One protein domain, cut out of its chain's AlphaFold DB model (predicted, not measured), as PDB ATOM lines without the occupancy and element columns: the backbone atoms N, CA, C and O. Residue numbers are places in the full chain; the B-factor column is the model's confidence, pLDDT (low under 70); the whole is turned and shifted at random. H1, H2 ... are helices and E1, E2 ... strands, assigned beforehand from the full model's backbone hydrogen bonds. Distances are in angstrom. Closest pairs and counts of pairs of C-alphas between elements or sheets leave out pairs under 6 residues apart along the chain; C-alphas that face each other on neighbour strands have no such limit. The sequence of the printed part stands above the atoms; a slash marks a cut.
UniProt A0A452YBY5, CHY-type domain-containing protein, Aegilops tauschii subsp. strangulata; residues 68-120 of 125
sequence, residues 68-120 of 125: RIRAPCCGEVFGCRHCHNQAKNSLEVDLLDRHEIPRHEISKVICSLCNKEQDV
ATOM      1  N   ARG A  68      22.147 -23.722 -39.917       92.19
ATOM      2  CA  ARG A  68      21.787 -25.116 -40.177       92.19
ATOM      3  C   ARG A  68      21.194 -25.210 -41.589       92.19
ATOM      4  O   ARG A  68      20.683 -24.217 -42.105       92.19
ATOM      5  N   ILE A  69      21.283 -26.367 -42.234       92.75
ATOM      6  CA  ILE A  69      20.598 -26.658 -43.503       92.75
ATOM      7  C   ILE A  69      19.333 -27.459 -43.221       92.75
ATOM      8  O   ILE A  69      19.309 -28.245 -42.276       92.75
ATOM      9  N   ARG A  70      18.318 -27.290 -44.067       93.88
ATOM     10  CA  ARG A  70      17.219 -28.247 -44.155       93.88
ATOM     11  C   ARG A  70      17.521 -29.231 -45.280       93.88
ATOM     12  O   ARG A  70      17.861 -28.813 -46.385       93.88
ATOM     13  N   ALA A  71      17.456 -30.518 -44.975       92.25
ATOM     14  CA  ALA A  71      17.713 -31.589 -45.920       92.25
ATOM     15  C   ALA A  71      16.564 -31.664 -46.947       92.25
ATOM     16  O   ALA A  71      15.411 -31.780 -46.532       92.25
ATOM     17  N   PRO A  72      16.824 -31.582 -48.267       90.69
ATOM     18  CA  PRO A  72      15.767 -31.673 -49.282       90.69
ATOM     19  C   PRO A  72      15.178 -33.089 -49.406       90.69
ATOM     20  O   PRO A  72      14.034 -33.237 -49.816       90.69
ATOM     21  N   CYS A  73      15.951 -34.106 -49.024       88.06
ATOM     22  CA  CYS A  73      15.626 -35.530 -49.092       88.06
ATOM     23  C   CYS A  73      14.656 -36.000 -47.993       88.06
ATOM     24  O   CYS A  73      13.645 -36.620 -48.302       88.06
ATOM     25  N   CYS A  74      14.937 -35.683 -46.726       88.56
ATOM     26  CA  CYS A  74      14.153 -36.126 -45.562       88.56
ATOM     27  C   CYS A  74      13.451 -34.986 -44.797       88.56
ATOM     28  O   CYS A  74      12.711 -35.234 -43.850       88.56
ATOM     29  N   GLY A  75      13.692 -33.718 -45.153       89.38
ATOM     30  CA  GLY A  75      13.090 -32.550 -44.495       89.38
ATOM     31  C   GLY A  75      13.681 -32.166 -43.128       89.38
ATOM     32  O   GLY A  75      13.351 -31.085 -42.625       89.38
ATOM     33  N   GLU A  76      14.552 -33.003 -42.556       90.94
ATOM     34  CA  GLU A  76      15.244 -32.816 -41.270       90.94
ATOM     35  C   GLU A  76      16.258 -31.652 -41.293       90.94
ATOM     36  O   GLU A  76      16.648 -31.144 -42.348       90.94
ATOM     37  N   VAL A  77      16.713 -31.214 -40.113       91.94
ATOM     38  CA  VAL A  77      17.594 -30.043 -39.955       91.94
ATOM     39  C   VAL A  77      18.951 -30.445 -39.380       91.94
ATOM     40  O   VAL A  77      19.045 -30.883 -38.238       91.94
ATOM     41  N   PHE A  78      20.025 -30.193 -40.134       93.25
ATOM     42  CA  PHE A  78      21.399 -30.552 -39.759       93.25
ATOM     43  C   PHE A  78      22.342 -29.344 -39.770       93.25
ATOM     44  O   PHE A  78      22.152 -28.389 -40.523       93.25
ATOM     45  N   GLY A  79      23.429 -29.389 -38.990       91.06
ATOM     46  CA  GLY A  79      24.483 -28.363 -39.042       91.06
ATOM     47  C   GLY A  79      25.102 -28.226 -40.442       91.06
ATOM     48  O   GLY A  79      25.334 -27.116 -40.935       91.06
ATOM     49  N   CYS A  80      25.303 -29.350 -41.136       91.75
ATOM     50  CA  CYS A  80      25.744 -29.391 -42.528       91.75
ATOM     51  C   CYS A  80      25.453 -30.736 -43.214       91.75
ATOM     52  O   CYS A  80      24.977 -31.671 -42.574       91.75
ATOM     53  N   ARG A  81      25.798 -30.839 -44.508       92.81
ATOM     54  CA  ARG A  81      25.628 -32.073 -45.298       92.81
ATOM     55  C   ARG A  81      26.443 -33.255 -44.766       92.81
ATOM     56  O   ARG A  81      25.995 -34.380 -44.877       92.81
ATOM     57  N   HIS A  82      27.613 -33.015 -44.168       92.94
ATOM     58  CA  HIS A  82      28.421 -34.101 -43.606       92.94
ATOM     59  C   HIS A  82      27.781 -34.675 -42.340       92.94
ATOM     60  O   HIS A  82      27.654 -35.886 -42.248       92.94
ATOM     61  N   CYS A  83      27.261 -33.827 -41.442       92.50
ATOM     62  CA  CYS A  83      26.470 -34.283 -40.291       92.50
ATOM     63  C   CYS A  83      25.227 -35.083 -40.718       92.50
ATOM     64  O   CYS A  83      24.912 -36.085 -40.091       92.50
ATOM     65  N   HIS A  84      24.545 -34.664 -41.793       93.62
ATOM     66  CA  HIS A  84      23.451 -35.445 -42.380       93.62
ATOM     67  C   HIS A  84      23.940 -36.815 -42.871       93.62
ATOM     68  O   HIS A  84      23.422 -37.841 -42.445       93.62
ATOM     69  N   ASN A  85      24.941 -36.842 -43.760       91.44
ATOM     70  CA  ASN A  85      25.396 -38.084 -44.387       91.44
ATOM     71  C   ASN A  85      25.979 -39.055 -43.346       91.44
ATOM     72  O   ASN A  85      25.755 -40.251 -43.443       91.44
ATOM     73  N   GLN A  86      26.677 -38.555 -42.324       91.69
ATOM     74  CA  GLN A  86      27.161 -39.353 -41.195       91.69
ATOM     75  C   GLN A  86      25.998 -39.975 -40.406       91.69
ATOM     76  O   GLN A  86      26.031 -41.169 -40.118       91.69
ATOM     77  N   ALA A  87      24.948 -39.199 -40.115       89.94
ATOM     78  CA  ALA A  87      23.752 -39.710 -39.453       89.94
ATOM     79  C   ALA A  87      23.032 -40.777 -40.299       89.94
ATOM     80  O   ALA A  87      22.789 -41.867 -39.798       89.94
ATOM     81  N   LYS A  88      22.741 -40.512 -41.582       90.00
ATOM     82  CA  LYS A  88      21.961 -41.421 -42.452       90.00
ATOM     83  C   LYS A  88      22.746 -42.602 -43.039       90.00
ATOM     84  O   LYS A  88      22.137 -43.607 -43.385       90.00
ATOM     85  N   ASN A  89      24.077 -42.536 -43.119       86.75
ATOM     86  CA  ASN A  89      24.915 -43.662 -43.562       86.75
ATOM     87  C   ASN A  89      25.446 -44.530 -42.405       86.75
ATOM     88  O   ASN A  89      26.231 -45.448 -42.653       86.75
ATOM     89  N   SER A  90      25.052 -44.258 -41.156       86.25
ATOM     90  CA  SER A  90      25.458 -45.076 -40.007       86.25
ATOM     91  C   SER A  90      24.904 -46.506 -40.107       86.25
ATOM     92  O   SER A  90      23.885 -46.756 -40.752       86.25
ATOM     93  N   LEU A  91      25.592 -47.474 -39.487       76.75
ATOM     94  CA  LEU A  91      25.221 -48.899 -39.562       76.75
ATOM     95  C   LEU A  91      23.905 -49.231 -38.836       76.75
ATOM     96  O   LEU A  91      23.313 -50.268 -39.111       76.75
ATOM     97  N   GLU A  92      23.468 -48.351 -37.939       80.94
ATOM     98  CA  GLU A  92      22.232 -48.455 -37.154       80.94
ATOM     99  C   GLU A  92      20.989 -47.946 -37.911       80.94
ATOM    100  O   GLU A  92      19.878 -48.065 -37.404       80.94
ATOM    101  N   VAL A  93      21.159 -47.370 -39.110       81.69
ATOM    102  CA  VAL A  93      20.059 -46.836 -39.932       81.69
ATOM    103  C   VAL A  93      19.582 -47.876 -40.940       81.69
ATOM    104  O   VAL A  93      20.392 -48.511 -41.624       81.69
ATOM    105  N   ASP A  94      18.259 -47.997 -41.068       83.25
ATOM    106  CA  ASP A  94      17.602 -48.866 -42.041       83.25
ATOM    107  C   ASP A  94      18.087 -48.606 -43.474       83.25
ATOM    108  O   ASP A  94      18.292 -47.471 -43.909       83.25
ATOM    109  N   LEU A  95      18.228 -49.682 -44.255       81.62
ATOM    110  CA  LEU A  95      18.771 -49.614 -45.619       81.62
ATOM    111  C   LEU A  95      17.946 -48.725 -46.566       81.62
ATOM    112  O   LEU A  95      18.490 -48.234 -47.551       81.62
ATOM    113  N   LEU A  96      16.657 -48.524 -46.270       83.00
ATOM    114  CA  LEU A  96      15.756 -47.657 -47.034       83.00
ATOM    115  C   LEU A  96      15.962 -46.166 -46.722       83.00
ATOM    116  O   LEU A  96      15.772 -45.331 -47.602       83.00
ATOM    117  N   ASP A  97      16.396 -45.840 -45.502       80.62
ATOM    118  CA  ASP A  97      16.638 -44.469 -45.041       80.62
ATOM    119  C   ASP A  97      18.080 -44.003 -45.276       80.62
ATOM    120  O   ASP A  97      18.423 -42.852 -44.988       80.62
ATOM    121  N   ARG A  98      18.938 -44.855 -45.846       86.75
ATOM    122  CA  ARG A  98      20.310 -44.495 -46.210       86.75
ATOM    123  C   ARG A  98      20.343 -43.605 -47.450       86.75
ATOM    124  O   ARG A  98      20.095 -44.061 -48.564       86.75
ATOM    125  N   HIS A  99      20.727 -42.345 -47.271       90.75
ATOM    126  CA  HIS A  99      20.869 -41.392 -48.368       90.75
ATOM    127  C   HIS A  99      21.829 -40.243 -48.035       90.75
ATOM    128  O   HIS A  99      22.164 -39.979 -46.880       90.75
ATOM    129  N   GLU A 100      22.244 -39.513 -49.070       88.31
ATOM    130  CA  GLU A 100      23.139 -38.361 -48.967       88.31
ATOM    131  C   GLU A 100      22.497 -37.098 -49.544       88.31
ATOM    132  O   GLU A 100      21.718 -37.175 -50.490       88.31
ATOM    133  N   ILE A 101      22.862 -35.921 -49.021       87.81
ATOM    134  CA  ILE A 101      22.436 -34.644 -49.612       87.81
ATOM    135  C   ILE A 101      23.393 -34.245 -50.751       87.81
ATOM    136  O   ILE A 101      24.539 -33.857 -50.469       87.81
ATOM    137  N   PRO A 102      22.945 -34.218 -52.020       85.38
ATOM    138  CA  PRO A 102      23.718 -33.627 -53.105       85.38
ATOM    139  C   PRO A 102      23.837 -32.106 -52.920       85.38
ATOM    140  O   PRO A 102      22.900 -31.402 -52.537       85.38
ATOM    141  N   ARG A 103      25.031 -31.568 -53.199       82.81
ATOM    142  CA  ARG A 103      25.424 -30.191 -52.833       82.81
ATOM    143  C   ARG A 103      24.493 -29.099 -53.376       82.81
ATOM    144  O   ARG A 103      24.362 -28.061 -52.730       82.81
ATOM    145  N   HIS A 104      23.905 -29.306 -54.553       83.00
ATOM    146  CA  HIS A 104      23.135 -28.291 -55.278       83.00
ATOM    147  C   HIS A 104      21.639 -28.269 -54.921       83.00
ATOM    148  O   HIS A 104      20.975 -27.282 -55.212       83.00
ATOM    149  N   GLU A 105      21.119 -29.301 -54.251       85.06
ATOM    150  CA  GLU A 105      19.694 -29.389 -53.883       85.06
ATOM    151  C   GLU A 105      19.378 -28.738 -52.529       85.06
ATOM    152  O   GLU A 105      18.213 -28.626 -52.142       85.06
ATOM    153  N   ILE A 106      20.400 -28.271 -51.798       88.00
ATOM    154  CA  ILE A 106      20.223 -27.528 -50.543       88.00
ATOM    155  C   ILE A 106      19.582 -26.172 -50.855       88.00
ATOM    156  O   ILE A 106      20.263 -25.174 -51.091       88.00
ATOM    157  N   SER A 107      18.255 -26.152 -50.827       88.56
ATOM    158  CA  SER A 107      17.424 -24.990 -51.131       88.56
ATOM    159  C   SER A 107      17.194 -24.076 -49.929       88.56
ATOM    160  O   SER A 107      16.945 -22.891 -50.127       88.56
ATOM    161  N   LYS A 108      17.298 -24.578 -48.688       92.12
ATOM    162  CA  LYS A 108      16.949 -23.817 -47.474       92.12
ATOM    163  C   LYS A 108      17.995 -23.903 -46.363       92.12
ATOM    164  O   LYS A 108      18.530 -24.968 -46.047       92.12
ATOM    165  N   VAL A 109      18.234 -22.760 -45.720       92.00
ATOM    166  CA  VAL A 109      19.084 -22.606 -44.532       92.00
ATOM    167  C   VAL A 109      18.323 -21.923 -43.400       92.00
ATOM    168  O   VAL A 109      17.512 -21.031 -43.622       92.00
ATOM    169  N   ILE A 110      18.610 -22.327 -42.166       92.38
ATOM    170  CA  ILE A 110      18.000 -21.803 -40.944       92.38
ATOM    171  C   ILE A 110      19.097 -21.121 -40.128       92.38
ATOM    172  O   ILE A 110      20.099 -21.742 -39.766       92.38
ATOM    173  N   CYS A 111      18.930 -19.834 -39.831       90.31
ATOM    174  CA  CYS A 111      19.886 -19.085 -39.017       90.31
ATOM    175  C   CYS A 111      19.860 -19.568 -37.558       90.31
ATOM    176  O   CYS A 111      18.822 -19.496 -36.908       90.31
ATOM    177  N   SER A 112      20.996 -19.983 -36.995       87.88
ATOM    178  CA  SER A 112      21.067 -20.484 -35.610       87.88
ATOM    179  C   SER A 112      20.907 -19.392 -34.541       87.88
ATOM    180  O   SER A 112      20.726 -19.724 -33.379       87.88
ATOM    181  N   LEU A 113      20.970 -18.106 -34.918       86.06
ATOM    182  CA  LEU A 113      20.814 -16.962 -34.001       86.06
ATOM    183  C   LEU A 113      19.374 -16.447 -33.878       86.06
ATOM    184  O   LEU A 113      19.032 -15.818 -32.883       86.06
ATOM    185  N   CYS A 114      18.553 -16.621 -34.915       87.81
ATOM    186  CA  CYS A 114      17.189 -16.078 -34.964       87.81
ATOM    187  C   CYS A 114      16.147 -17.065 -35.500       87.81
ATOM    188  O   CYS A 114      15.011 -16.670 -35.739       87.81
ATOM    189  N   ASN A 115      16.545 -18.318 -35.745       86.19
ATOM    190  CA  ASN A 115      15.738 -19.420 -36.278       86.19
ATOM    191  C   ASN A 115      14.954 -19.108 -37.565       86.19
ATOM    192  O   ASN A 115      14.054 -19.848 -37.949       86.19
ATOM    193  N   LYS A 116      15.328 -18.041 -38.282       91.62
ATOM    194  CA  LYS A 116      14.699 -17.677 -39.547       91.62
ATOM    195  C   LYS A 116      15.164 -18.614 -40.665       91.62
ATOM    196  O   LYS A 116      16.363 -18.689 -40.937       91.62
ATOM    197  N   GLU A 117      14.209 -19.250 -41.339       93.56
ATOM    198  CA  GLU A 117      14.416 -19.971 -42.601       93.56
ATOM    199  C   GLU A 117      14.621 -18.961 -43.755       93.56
ATOM    200  O   GLU A 117      13.995 -17.888 -43.813       93.56
ATOM    201  N   GLN A 118      15.578 -19.264 -44.631       91.38
ATOM    202  CA  GLN A 118      15.999 -18.451 -45.771       91.38
ATOM    203  C   GLN A 118      16.347 -19.361 -46.950       91.38
ATOM    204  O   GLN A 118      17.021 -20.377 -46.770       91.38
ATOM    205  N   ASP A 119      15.953 -18.967 -48.155       91.56
ATOM    206  CA  ASP A 119      16.269 -19.712 -49.372       91.56
ATOM    207  C   ASP A 119      17.703 -19.440 -49.851       91.56
ATOM    208  O   ASP A 119      18.205 -18.309 -49.818       91.56
ATOM    209  N   VAL A 120      18.370 -20.494 -50.312       87.75
ATOM    210  CA  VAL A 120      19.718 -20.455 -50.877       87.75
ATOM    211  C   VAL A 120      19.633 -19.986 -52.323       87.75
ATOM    212  O   VAL A 120      18.982 -20.605 -53.159       87.75
TER     213      VAL A 120
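AT A GLANCE: This is residues 68 to 120 of the 125 residues of the protein "CHY-type domain-containing protein" of Aegilops tauschii subsp. strangulata (UniProt A0A452YBY5). With little regular structure, this is a small three-stranded sheet at one end of an elongated shape, with one short helix, H1, toward the other end and a long loop, residues 89 to 107, that runs past H1 and folds back to the sheet. The printed part has 53 residues, 18 of them in named elements, in the order E1, H1, E2, E3; the class is mixed. The sheet, E1 - E2 - E3, is antiparallel. The whole is only just compact, close to loose, with a radius of gyration of the C-alphas of 11.5 A and spans of 34 by 20 by 15 A.

IN THESE COORDINATES: E1, residues 68 to 70, begins at C-alpha (21.787, -25.116, -40.177) and measures 6.8 A. H1, residues 81 to 88, measures 10.4 A. E2, residues 108 to 111, measures 10.1 A. E3, residues 117 to 119, measures 7.0 A and ends at C-alpha (16.269, -19.712, -49.372).

HOW THE PARTS SIT: E1 and E2 are antiparallel at 150 degrees, with N 110 and O 68 2.8 A apart. E2 and E3 form a hairpin, with N 118 and O 109 2.8 A apart. Residues 69 to 70 of E1 also pair with 77 to 78, antiparallel. H1 only grazes the sheet, with residues 81 to 84; every O i to N i+4 pair in it is within hydrogen-bond range.

THE WHOLE: The farthest C-alphas, of Leu 95 and Cys 114, are 35.2 A apart. The link from H1 to E2 is long. The printed part has no cut, and no printed residue is under pLDDT 70.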